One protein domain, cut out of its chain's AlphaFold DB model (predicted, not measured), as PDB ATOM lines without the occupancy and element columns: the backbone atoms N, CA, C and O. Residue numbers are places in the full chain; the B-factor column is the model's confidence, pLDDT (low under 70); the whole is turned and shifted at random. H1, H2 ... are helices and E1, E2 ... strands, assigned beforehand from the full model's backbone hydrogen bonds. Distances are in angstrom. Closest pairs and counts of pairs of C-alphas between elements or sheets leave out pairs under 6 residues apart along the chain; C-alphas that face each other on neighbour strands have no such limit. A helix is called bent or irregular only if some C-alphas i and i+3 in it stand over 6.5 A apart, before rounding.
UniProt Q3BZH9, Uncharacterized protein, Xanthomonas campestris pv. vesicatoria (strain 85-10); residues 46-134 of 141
ATOM      1  N   VAL A  46      93.048  63.365 -25.624       86.31
ATOM      2  CA  VAL A  46      93.151  64.822 -25.799       86.31
ATOM      3  C   VAL A  46      93.456  65.106 -27.271       86.31
ATOM      4  O   VAL A  46      94.442  64.583 -27.791       86.31
ATOM      5  N   ILE A  47      92.609  65.903 -27.927       86.50
ATOM      6  CA  ILE A  47      92.782  66.325 -29.327       86.50
ATOM      7  C   ILE A  47      93.528  67.657 -29.396       86.50
ATOM      8  O   ILE A  47      94.453  67.796 -30.189       86.50
ATOM      9  N   ASP A  48      93.133  68.621 -28.567       84.75
ATOM     10  CA  ASP A  48      93.699  69.970 -28.560       84.75
ATOM     11  C   ASP A  48      93.703  70.539 -27.136       84.75
ATOM     12  O   ASP A  48      93.037  70.013 -26.241       84.75
ATOM     13  N   HIS A  49      94.485  71.585 -26.900       86.06
ATOM     14  CA  HIS A  49      94.540  72.275 -25.618       86.06
ATOM     15  C   HIS A  49      95.105  73.689 -25.759       86.06
ATOM     16  O   HIS A  49      95.987  73.938 -26.583       86.06
ATOM     17  N   ALA A  50      94.681  74.582 -24.869       82.56
ATOM     18  CA  ALA A  50      95.377  75.833 -24.605       82.56
ATOM     19  C   ALA A  50      96.195  75.723 -23.306       82.56
ATOM     20  O   ALA A  50      95.715  75.153 -22.318       82.56
ATOM     21  N   PRO A  51      97.431  76.258 -23.271       73.75
ATOM     22  CA  PRO A  51      98.258  76.233 -22.072       73.75
ATOM     23  C   PRO A  51      97.540  76.882 -20.883       73.75
ATOM     24  O   PRO A  51      97.229  78.060 -20.918       73.75
ATOM     25  N   ALA A  52      97.311  76.105 -19.821       71.50
ATOM     26  CA  ALA A  52      96.679  76.537 -18.568       71.50
ATOM     27  C   ALA A  52      95.202  76.994 -18.637       71.50
ATOM     28  O   ALA A  52      94.642  77.308 -17.583       71.50
ATOM     29  N   ASP A  53      94.556  76.935 -19.806       79.19
ATOM     30  CA  ASP A  53      93.168  77.387 -19.985       79.19
ATOM     31  C   ASP A  53      92.176  76.245 -20.215       79.19
ATOM     32  O   ASP A  53      91.203  76.120 -19.474       79.19
ATOM     33  N   TRP A  54      92.386  75.388 -21.215       88.12
ATOM     34  CA  TRP A  54      91.398  74.358 -21.556       88.12
ATOM     35  C   TRP A  54      92.009  73.139 -22.249       88.12
ATOM     36  O   TRP A  54      93.066  73.222 -22.873       88.12
ATOM     37  N   PHE A  55      91.316  72.003 -22.160       88.44
ATOM     38  CA  PHE A  55      91.628  70.764 -22.876       88.44
ATOM     39  C   PHE A  55      90.401  70.278 -23.647       88.44
ATOM     40  O   PHE A  55      89.330  70.102 -23.069       88.44
ATOM     41  N   LEU A  56      90.573  70.003 -24.937       89.94
ATOM     42  CA  LEU A  56      89.583  69.340 -25.775       89.94
ATOM     43  C   LEU A  56      89.863  67.837 -25.802       89.94
ATOM     44  O   LEU A  56      90.951  67.396 -26.185       89.94
ATOM     45  N   LEU A  57      88.862  67.044 -25.441       90.06
ATOM     46  CA  LEU A  57      88.921  65.591 -25.426       90.06
ATOM     47  C   LEU A  57      87.871  64.986 -26.346       90.06
ATOM     48  O   LEU A  57      86.786  65.536 -26.522       90.06
ATOM     49  N   SER A  58      88.167  63.808 -26.880       87.88
ATOM     50  CA  SER A  58      87.214  63.019 -27.653       87.88
ATOM     51  C   SER A  58      87.271  61.550 -27.286       87.88
ATOM     52  O   SER A  58      88.328  61.003 -26.966       87.88
ATOM     53  N   GLU A  59      86.108  60.921 -27.342       88.00
ATOM     54  CA  GLU A  59      85.906  59.492 -27.174       88.00
ATOM     55  C   GLU A  59      84.786  59.069 -28.129       88.00
ATOM     56  O   GLU A  59      83.595  59.207 -27.843       88.00
ATOM     57  N   GLY A  60      85.181  58.573 -29.301       85.00
ATOM     58  CA  GLY A  60      84.243  58.149 -30.337       85.00
ATOM     59  C   GLY A  60      83.486  59.350 -30.880       85.00
ATOM     60  O   GLY A  60      84.098  60.276 -31.404       85.00
ATOM     61  N   ASP A  61      82.166  59.345 -30.717       83.44
ATOM     62  CA  ASP A  61      81.287  60.415 -31.196       83.44
ATOM     63  C   ASP A  61      81.019  61.516 -30.167       83.44
ATOM     64  O   ASP A  61      80.246  62.444 -30.423       83.44
ATOM     65  N   ARG A  62      81.639  61.430 -28.993       87.38
ATOM     66  CA  ARG A  62      81.486  62.427 -27.936       87.38
ATOM     67  C   ARG A  62      82.748  63.252 -27.812       87.38
ATOM     68  O   ARG A  62      83.862  62.743 -27.940       87.38
ATOM     69  N   SER A  63      82.562  64.534 -27.541       89.56
ATOM     70  CA  SER A  63      83.655  65.466 -27.314       89.56
ATOM     71  C   SER A  63      83.384  66.249 -26.046       89.56
ATOM     72  O   SER A  63      82.253  66.651 -25.792       89.56
ATOM     73  N   TRP A  64      84.423  66.444 -25.246       91.31
ATOM     74  CA  TRP A  64      84.346  67.181 -23.999       91.31
ATOM     75  C   TRP A  64      85.354  68.314 -24.017       91.31
ATOM     76  O   TRP A  64      86.474  68.144 -24.498       91.31
ATOM     77  N   LEU A  65      84.971  69.442 -23.441       90.88
ATOM     78  CA  LEU A  65      85.843  70.578 -23.219       90.88
ATOM     79  C   LEU A  65      85.982  70.778 -21.707       90.88
ATOM     80  O   LEU A  65      85.016  71.118 -21.025       90.88
ATOM     81  N   ASP A  66      87.173  70.499 -21.181       88.38
ATOM     82  CA  ASP A  66      87.532  70.763 -19.785       88.38
ATOM     83  C   ASP A  66      88.122  72.170 -19.698       88.38
ATOM     84  O   ASP A  66      89.179  72.435 -20.275       88.38
ATOM     85  N   ILE A  67      87.418  73.075 -19.024       88.62
ATOM     86  CA  ILE A  67      87.710  74.510 -19.017       88.62
ATOM     87  C   ILE A  67      88.122  74.912 -17.609       88.62
ATOM     88  O   ILE A  67      87.351  74.777 -16.655       88.62
ATOM     89  N   ASN A  68      89.335  75.436 -17.476       86.31
ATOM     90  CA  ASN A  68      89.795  76.061 -16.247       86.31
ATOM     91  C   ASN A  68      89.108  77.426 -16.103       86.31
ATOM     92  O   ASN A  68      89.229  78.291 -16.967       86.31
ATOM     93  N   CYS A  69      88.383  77.610 -15.007       80.12
ATOM     94  CA  CYS A  69      87.702  78.847 -14.656       80.12
ATOM     95  C   CYS A  69      88.341  79.420 -13.390       80.12
ATOM     96  O   CYS A  69      88.507  78.732 -12.382       80.12
ATOM     97  N   THR A  70      88.677  80.703 -13.416       74.19
ATOM     98  CA  THR A  70      89.208  81.416 -12.252       74.19
ATOM     99  C   THR A  70      88.242  82.524 -11.869       74.19
ATOM    100  O   THR A  70      88.118  83.506 -12.596       74.19
ATOM    101  N   ILE A  71      87.569  82.378 -10.725       66.31
ATOM    102  CA  ILE A  71      86.859  83.492 -10.087       66.31
ATOM    103  C   ILE A  71      87.751  83.965  -8.942       66.31
ATOM    104  O   ILE A  71      87.945  83.260  -7.947       66.31
ATOM    105  N   SER A  72      88.320  85.161  -9.090       68.12
ATOM    106  CA  SER A  72      89.283  85.715  -8.132       68.12
ATOM    107  C   SER A  72      90.473  84.754  -7.910       68.12
ATOM    108  O   SER A  72      91.000  84.190  -8.866       68.12
ATOM    109  N   ALA A  73      90.919  84.542  -6.664       61.72
ATOM    110  CA  ALA A  73      92.040  83.650  -6.336       61.72
ATOM    111  C   ALA A  73      91.686  82.144  -6.328       61.72
ATOM    112  O   ALA A  73      92.566  81.306  -6.110       61.72
ATOM    113  N   ALA A  74      90.415  81.782  -6.544       62.97
ATOM    114  CA  ALA A  74      89.946  80.401  -6.538       62.97
ATOM    115  C   ALA A  74      89.792  79.875  -7.977       62.97
ATOM    116  O   ALA A  74      88.957  80.344  -8.748       62.97
ATOM    117  N   GLY A  75      90.609  78.878  -8.330       71.69
ATOM    118  CA  GLY A  75      90.500  78.151  -9.595       71.69
ATOM    119  C   GLY A  75      89.632  76.902  -9.449       71.69
ATOM    120  O   GLY A  75      89.862  76.085  -8.553       71.69
ATOM    121  N   PHE A  76      88.668  76.736 -10.345       74.94
ATOM    122  CA  PHE A  76      87.849  75.536 -10.496       74.94
ATOM    123  C   PHE A  76      87.783  75.135 -11.973       74.94
ATOM    124  O   PHE A  76      88.222  75.876 -12.842       74.94
ATOM    125  N   SER A  77      87.268  73.947 -12.274       81.69
ATOM    126  CA  SER A  77      87.108  73.486 -13.652       81.69
ATOM    127  C   SER A  77      85.653  73.141 -13.935       81.69
ATOM    128  O   SER A  77      84.992  72.553 -13.076       81.69
ATOM    129  N   ILE A  78      85.182  73.486 -15.131       85.94
ATOM    130  CA  ILE A  78      83.891  73.045 -15.666       85.94
ATOM    131  C   ILE A  78      84.178  72.075 -16.804       85.94
ATOM    132  O   ILE A  78      84.937  72.399 -17.719       85.94
ATOM    133  N   LEU A  79      83.562  70.895 -16.752       90.00
ATOM    134  CA  LEU A  79      83.643  69.921 -17.827       90.00
ATOM    135  C   LEU A  79      82.358  69.961 -18.645       90.00
ATOM    136  O   LEU A  79      81.313  69.506 -18.182       90.00
ATOM    137  N   LEU A  80      82.447  70.430 -19.883       90.31
ATOM    138  CA  LEU A  80      81.308  70.458 -20.790       90.31
ATOM    139  C   LEU A  80      81.357  69.293 -21.763       90.31
ATOM    140  O   LEU A  80      82.327  69.136 -22.500       90.31
ATOM    141  N   LEU A  81      80.287  68.500 -21.795       91.88
ATOM    142  CA  LEU A  81      80.001  67.643 -22.938       91.88
ATOM    143  C   LEU A  81      79.471  68.529 -24.072       91.88
ATOM    144  O   LEU A  81      78.453  69.209 -23.903       91.88
ATOM    145  N   LEU A  82      80.172  68.516 -25.205       89.75
ATOM    146  CA  LEU A  82      79.779  69.271 -26.386       89.75
ATOM    147  C   LEU A  82      78.571  68.614 -27.043       89.75
ATOM    148  O   LEU A  82      78.551  67.397 -27.262       89.75
ATOM    149  N   ASP A  83      77.582  69.430 -27.383       89.75
ATOM    150  CA  ASP A  83      76.488  68.984 -28.235       89.75
ATOM    151  C   ASP A  83      76.939  68.841 -29.703       89.75
ATOM    152  O   ASP A  83      78.079  69.134 -30.073       89.75
ATOM    153  N   ALA A  84      76.046  68.347 -30.563       85.50
ATOM    154  CA  ALA A  84      76.362  68.122 -31.973       85.50
ATOM    155  C   ALA A  84      76.737  69.417 -32.722       85.50
ATOM    156  O   ALA A  84      77.589  69.382 -33.613       85.50
ATOM    157  N   THR A  85      76.140  70.550 -32.350       87.00
ATOM    158  CA  THR A  85      76.379  71.862 -32.967       87.00
ATOM    159  C   THR A  85      77.718  72.428 -32.513       87.00
ATOM    160  O   THR A  85      78.537  72.820 -33.345       87.00
ATOM    161  N   GLU A  86      77.979  72.417 -31.206       87.50
ATOM    162  CA  GLU A  86      79.249  72.841 -30.613       87.50
ATOM    163  C   GLU A  86      80.403  71.982 -31.137       87.50
ATOM    164  O   GLU A  86      81.446  72.511 -31.518       87.50
ATOM    165  N   ARG A  87      80.205  70.662 -31.243       85.81
ATOM    166  CA  ARG A  87      81.181  69.743 -31.844       85.81
ATOM    167  C   ARG A  87      81.450  70.096 -33.303       85.81
ATOM    168  O   ARG A  87      82.611  70.147 -33.692       85.81
ATOM    169  N   ALA A  88      80.421  70.342 -34.112       85.19
ATOM    170  CA  ALA A  88      80.608  70.726 -35.511       85.19
ATOM    171  C   ALA A  88      81.373  72.055 -35.636       85.19
ATOM    172  O   ALA A  88      82.299  72.158 -36.440       85.19
ATOM    173  N   ALA A  89      81.048  73.038 -34.791       83.19
ATOM    174  CA  ALA A  89      81.739  74.324 -34.743       83.19
ATOM    175  C   ALA A  89      83.205  74.182 -34.307       83.19
ATOM    176  O   ALA A  89      84.088  74.784 -34.915       83.19
ATOM    177  N   VAL A  90      83.484  73.345 -33.305       82.44
ATOM    178  CA  VAL A  90      84.846  73.026 -32.858       82.44
ATOM    179  C   VAL A  90      85.620  72.262 -33.926       82.44
ATOM    180  O   VAL A  90      86.795  72.532 -34.125       82.44
ATOM    181  N   LEU A  91      84.998  71.348 -34.665       79.44
ATOM    182  CA  LEU A  91      85.682  70.644 -35.752       79.44
ATOM    183  C   LEU A  91      85.988  71.572 -36.937       79.44
ATOM    184  O   LEU A  91      87.041  71.440 -37.555       79.44
ATOM    185  N   ALA A  92      85.101  72.525 -37.232       81.94
ATOM    186  CA  ALA A  92      85.286  73.489 -38.314       81.94
ATOM    187  C   ALA A  92      86.288  74.602 -37.958       81.94
ATOM    188  O   ALA A  92      87.161  74.929 -38.760       81.94
ATOM    189  N   GLY A  93      86.171  75.182 -36.762       74.31
ATOM    190  CA  GLY A  93      87.001  76.297 -36.288       74.31
ATOM    191  C   GLY A  93      88.218  75.882 -35.456       74.31
ATOM    192  O   GLY A  93      89.047  76.734 -35.126       74.31
ATOM    193  N   GLN A  94      88.329  74.595 -35.119       80.12
ATOM    194  CA  GLN A  94      89.417  73.989 -34.349       80.12
ATOM    195  C   GLN A  94      89.727  74.806 -33.085       80.12
ATOM    196  O   GLN A  94      88.835  75.132 -32.296       80.12
ATOM    197  N   HIS A  95      90.992  75.181 -32.918       81.94
ATOM    198  CA  HIS A  95      91.513  75.874 -31.751       81.94
ATOM    199  C   HIS A  95      90.773  77.183 -31.422       81.94
ATOM    200  O   HIS A  95      90.476  77.457 -30.261       81.94
ATOM    201  N   ALA A  96      90.429  77.991 -32.433       84.94
ATOM    202  CA  ALA A  96      89.796  79.298 -32.227       84.94
ATOM    203  C   ALA A  96      88.349  79.177 -31.723       84.94
ATOM    204  O   ALA A  96      87.908  79.960 -30.875       84.94
ATOM    205  N   ALA A  97      87.619  78.167 -32.204       85.38
ATOM    206  CA  ALA A  97      86.275  77.866 -31.724       85.38
ATOM    207  C   ALA A  97      86.309  77.381 -30.266       85.38
ATOM    208  O   ALA A  97      85.522  77.860 -29.447       85.38
ATOM    209  N   CYS A  98      87.265  76.512 -29.915       86.56
ATOM    210  CA  CYS A  98      87.490  76.099 -28.529       86.56
ATOM    211  C   CYS A  98      87.831  77.281 -27.618       86.56
ATOM    212  O   CYS A  98      87.248  77.400 -26.544       86.56
ATOM    213  N   ALA A  99      88.725  78.172 -28.053       86.75
ATOM    214  CA  ALA A  99      89.108  79.353 -27.285       86.75
ATOM    215  C   ALA A  99      87.923  80.301 -27.049       86.75
ATOM    216  O   ALA A  99      87.732  80.784 -25.935       86.75
ATOM    217  N   THR A 100      87.088  80.517 -28.068       89.31
ATOM    218  CA  THR A 100      85.885  81.359 -27.955       89.31
ATOM    219  C   THR A 100      84.875  80.750 -26.983       89.31
ATOM    220  O   THR A 100      84.358  81.443 -26.105       89.31
ATOM    221  N   LEU A 101      84.622  79.441 -27.094       87.44
ATOM    222  CA  LEU A 101      83.710  78.737 -26.197       87.44
ATOM    223  C   LEU A 101      84.229  78.746 -24.753       87.44
ATOM    224  O   LEU A 101      83.473  79.049 -23.832       87.44
ATOM    225  N   ALA A 102      85.523  78.489 -24.554       87.94
ATOM    226  CA  ALA A 102      86.157  78.569 -23.245       87.94
ATOM    227  C   ALA A 102      86.029  79.973 -22.635       87.94
ATOM    228  O   ALA A 102      85.628  80.088 -21.480       87.94
ATOM    229  N   ALA A 103      86.279  81.033 -23.410       87.56
ATOM    230  CA  ALA A 103      86.143  82.412 -22.945       87.56
ATOM    231  C   ALA A 103      84.699  82.752 -22.528       87.56
ATOM    232  O   ALA A 103      84.483  83.385 -21.494       87.56
ATOM    233  N   HIS A 104      83.694  82.292 -23.281       88.88
ATOM    234  CA  HIS A 104      82.285  82.473 -22.913       88.88
ATOM    235  C   HIS A 104      81.927  81.769 -21.602       88.88
ATOM    236  O   HIS A 104      81.255  82.352 -20.748       88.88
ATOM    237  N   VAL A 105      82.404  80.538 -21.414       86.38
ATOM    238  CA  VAL A 105      82.159  79.771 -20.187       86.38
ATOM    239  C   VAL A 105      82.873  80.408 -18.998       86.38
ATOM    240  O   VAL A 105      82.271  80.558 -17.940       86.38
ATOM    241  N   GLN A 106      84.121  80.849 -19.169       85.31
ATOM    242  CA  GLN A 106      84.874  81.565 -18.135       85.31
ATOM    243  C   GLN A 106      84.208  82.889 -17.737       85.31
ATOM    244  O   GLN A 106      84.262  83.266 -16.567       85.31
ATOM    245  N   ALA A 107      83.563  83.583 -18.679       86.00
ATOM    246  CA  ALA A 107      82.841  84.820 -18.397       86.00
ATOM    247  C   ALA A 107      81.558  84.587 -17.579       86.00
ATOM    248  O   ALA A 107      81.151  85.469 -16.820       86.00
ATOM    249  N   ARG A 108      80.904  83.427 -17.734       85.50
ATOM    250  CA  ARG A 108      79.628  83.102 -17.066       85.50
ATOM    251  C   ARG A 108      79.561  81.652 -16.576       85.50
ATOM    252  O   ARG A 108      78.659  80.912 -16.957       85.50
ATOM    253  N   PRO A 109      80.459  81.222 -15.680       81.56
ATOM    254  CA  PRO A 109      80.580  79.814 -15.303       81.56
ATOM    255  C   PRO A 109      79.316  79.254 -14.635       81.56
ATOM    256  O   PRO A 109      79.022  78.067 -14.755       81.56
ATOM    257  N   HIS A 110      78.536  80.106 -13.965       81.62
ATOM    258  CA  HIS A 110      77.287  79.712 -13.314       81.62
ATOM    259  C   HIS A 110      76.202  79.265 -14.304       81.62
ATOM    260  O   HIS A 110      75.484  78.313 -14.002       81.62
ATOM    261  N   ASP A 111      76.135  79.866 -15.497       85.69
ATOM    262  CA  ASP A 111      75.158  79.503 -16.538       85.69
ATOM    263  C   ASP A 111      75.402  78.076 -17.059       85.69
ATOM    264  O   ASP A 111      74.486  77.379 -17.496       85.69
ATOM    265  N   TYR A 112      76.650  77.616 -16.963       83.12
ATOM    266  CA  TYR A 112      77.096  76.315 -17.446       83.12
ATOM    267  C   TYR A 112      77.154  75.244 -16.351       83.12
ATOM    268  O   TYR A 112      77.380  74.074 -16.662       83.12
ATOM    269  N   ALA A 113      76.891  75.592 -15.087       78.62
ATOM    270  CA  ALA A 113      76.952  74.651 -13.968       78.62
ATOM    271  C   ALA A 113      75.963  73.480 -14.119       78.62
ATOM    272  O   ALA A 113      76.284  72.352 -13.758       78.62
ATOM    273  N   ALA A 114      74.790  73.718 -14.716       83.94
ATOM    274  CA  ALA A 114      73.802  72.669 -14.988       83.94
ATOM    275  C   ALA A 114      74.252  71.673 -16.075       83.94
ATOM    276  O   ALA A 114      73.759  70.548 -16.123       83.94
ATOM    277  N   ARG A 115      75.186  72.078 -16.946       84.56
ATOM    278  CA  ARG A 115      75.781  71.237 -17.996       84.56
ATOM    279  C   ARG A 115      77.092  70.581 -17.549       84.56
ATOM    280  O   ARG A 115      77.685  69.825 -18.323       84.56
ATOM    281  N   ASP A 116      77.550  70.865 -16.328       85.94
ATOM    282  CA  ASP A 116      78.809  70.333 -15.826       85.94
ATOM    283  C   ASP A 116      78.732  68.811 -15.672       85.94
ATOM    284  O   ASP A 116      78.020  68.254 -14.837       85.94
ATOM    285  N   SER A 117      79.521  68.129 -16.490       85.19
ATOM    286  CA  SER A 117      79.625  66.674 -16.529       85.19
ATOM    287  C   SER A 117      80.758  66.164 -15.632       85.19
ATOM    288  O   SER A 117      81.071  64.969 -15.638       85.19
ATOM    289  N   SER A 118      81.408  67.040 -14.852       81.19
ATOM    290  CA  SER A 118      82.595  66.706 -14.054       81.19
ATOM    291  C   SER A 118      82.353  65.610 -13.013       81.19
ATOM    292  O   SER A 118      83.275  64.843 -12.712       81.19
ATOM    293  N   ALA A 119      81.128  65.492 -12.493       79.75
ATOM    294  CA  ALA A 119      80.736  64.430 -11.567       79.75
ATOM    295  C   ALA A 119      80.725  63.044 -12.236       79.75
ATOM    296  O   ALA A 119      81.156  62.061 -11.628       79.75
ATOM    297  N   THR A 120      80.288  62.984 -13.494       83.31
ATOM    298  CA  THR A 120      80.111  61.742 -14.257       83.31
ATOM    299  C   THR A 120      81.398  61.335 -14.972       83.31
ATOM    300  O   THR A 120      81.931  60.248 -14.745       83.31
ATOM    301  N   ASP A 121      81.954  62.228 -15.794       83.69
ATOM    302  CA  ASP A 121      83.072  61.924 -16.696       83.69
ATOM    303  C   ASP A 121      84.419  62.458 -16.197       83.69
ATOM    304  O   ASP A 121      85.478  62.102 -16.722       83.69
ATOM    305  N   GLY A 122      84.431  63.259 -15.128       81.56
ATOM    306  CA  GLY A 122      85.647  63.929 -14.672       81.56
ATOM    307  C   GLY A 122      86.786  62.978 -14.296       81.56
ATOM    308  O   GLY A 122      87.952  63.341 -14.448       81.56
ATOM    309  N   LYS A 123      86.508  61.759 -13.816       83.94
ATOM    310  CA  LYS A 123      87.565  60.761 -13.542       83.94
ATOM    311  C   LYS A 123      88.215  60.249 -14.834       83.94
ATOM    312  O   LYS A 123      89.430  60.059 -14.866       83.94
ATOM    313  N   ARG A 124      87.417  60.065 -15.889       84.12
ATOM    314  CA  ARG A 124      87.861  59.563 -17.198       84.12
ATOM    315  C   ARG A 124      88.685  60.617 -17.927       84.12
ATOM    316  O   ARG A 124      89.797  60.317 -18.350       84.12
ATOM    317  N   VAL A 125      88.210  61.864 -17.928       84.19
ATOM    318  CA  VAL A 125      88.952  63.030 -18.441       84.19
ATOM    319  C   VAL A 125      90.309  63.152 -17.767       84.19
ATOM    320  O   VAL A 125      91.333  63.271 -18.429       84.19
ATOM    321  N   LEU A 126      90.348  63.050 -16.436       83.62
ATOM    322  CA  LEU A 126      91.605  63.141 -15.698       83.62
ATOM    323  C   LEU A 126      92.578  62.019 -16.056       83.62
ATOM    324  O   LEU A 126      93.776  62.273 -16.178       83.62
ATOM    325  N   ALA A 127      92.088  60.792 -16.218       84.25
ATOM    326  CA  ALA A 127      92.917  59.677 -16.657       84.25
ATOM    327  C   ALA A 127      93.477  59.920 -18.069       84.25
ATOM    328  O   ALA A 127      94.675  59.731 -18.284       84.25
ATOM    329  N   ALA A 128      92.648  60.419 -18.990       84.88
ATOM    330  CA  ALA A 128      93.049  60.746 -20.355       84.88
ATOM    331  C   ALA A 128      94.111  61.857 -20.398       84.88
ATOM    332  O   ALA A 128      95.155  61.684 -21.024       84.88
ATOM    333  N   VAL A 129      93.908  62.960 -19.667       83.19
ATOM    334  CA  VAL A 129      94.889  64.056 -19.572       83.19
ATOM    335  C   VAL A 129      96.202  63.562 -18.959       83.19
ATOM    336  O   VAL A 129      97.276  63.888 -19.465       83.19
ATOM    337  N   ARG A 130      96.151  62.733 -17.906       83.44
ATOM    338  CA  ARG A 130      97.359  62.130 -17.308       83.44
ATOM    339  C   ARG A 130      98.110  61.251 -18.306       83.44
ATOM    340  O   ARG A 130      99.328  61.363 -18.407       83.44
ATOM    341  N   GLN A 131      97.398  60.411 -19.054       81.88
ATOM    342  CA  GLN A 131      98.006  59.539 -20.056       81.88
ATOM    343  C   GLN A 131      98.606  60.336 -21.219       81.88
ATOM    344  O   GLN A 131      99.708  60.024 -21.667       81.88
ATOM    345  N   TRP A 132      97.913  61.375 -21.690       83.50
ATOM    346  CA  TRP A 132      98.414  62.274 -22.727       83.50
ATOM    347  C   TRP A 132      99.718  62.956 -22.293       83.50
ATOM    348  O   TRP A 132     100.698  62.925 -23.036       83.50
ATOM    349  N   ARG A 133      99.778  63.462 -21.053       76.44
ATOM    350  CA  ARG A 133     101.013  64.032 -20.489       76.44
ATOM    351  C   ARG A 133     102.135  62.999 -20.404       76.44
ATOM    352  O   ARG A 133     103.233  63.283 -20.864       76.44
ATOM    353  N   ALA A 134     101.856  61.800 -19.885       77.94
ATOM    354  CA  ALA A 134     102.854  60.734 -19.773       77.94
ATOM    355  C   ALA A 134     103.451  60.351 -21.139       77.94
ATOM    356  O   ALA A 134     104.659  60.180 -21.250       77.94
TER     357      ALA A 134
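This is residues 46 to 134 of the 141 residues of an uncharacterized protein of Xanthomonas campestris pv. vesicatoria (strain 85-10) (UniProt Q3BZH9). A sheet of four strands is sandwiched between helices, with the bent H1 packed over one face and H2 crossing the other, in three layers. The printed part has 89 residues, with four named strands and then two named helices; the sheet, in order E1, E2, E3, E4, is an antiparallel meander, each strand the neighbour of the one before. The class is mixed, and the whole is compact, with a radius of gyration of the C-alphas of 12.2 A and spans of 34, 28 and 24 A.

E1, residues 46 to 50, and E2, residues 54 to 59, form a hairpin, with N 47 and O 56 within hydrogen-bond range at 2.8 A. E2 and E3, residues 62 to 71, form another, with N 57 and O 64 at 2.8 A. E3 and E4, residues 74 to 81, form a third, with N 67 and O 78 at 2.9 A. H1, residues 84 to 107, was assigned as one helix by its hydrogen bonds but is bent, with C-alphas 92 and 95 9.4 A apart. Its arms H1a, residues 84 to 92, and H1b, residues 95 to 107, stand at a steep tilt of 49 degrees. H1b is on the sheet, 8.7 A in height over it; its closest C-alphas to E3 are Gln 106 and Cys 69, 5.2 A. H1a is on the same face. H2, residues 118 to 134, irregular with C-alphas 120 and 123 7.6 A apart, is on the opposite face, across the strands at 81 degrees to E4 on the local plane; the closest C-alphas of the two are Ser 118 and Leu 79, 5.1 A. Every O i to N i+4 pair is within hydrogen-bond range in H1a and H1b, and 11 of 13 in H2.

E1 begins at C-alpha 46 (93.151, 64.822, -25.799), and H2 ends at C-alpha 134 (102.854, 60.734, -19.773). From first to last C-alpha, E3 measures 28.1 A, E4 23.0 A, H2 21.9 A and H1b 18.3 A.

The C-alphas farthest apart, Gly 60 and Ala 73, are 35.9 A apart. The printed part has no cut and no long link. Residues 71 to 74 have pLDDT under 70.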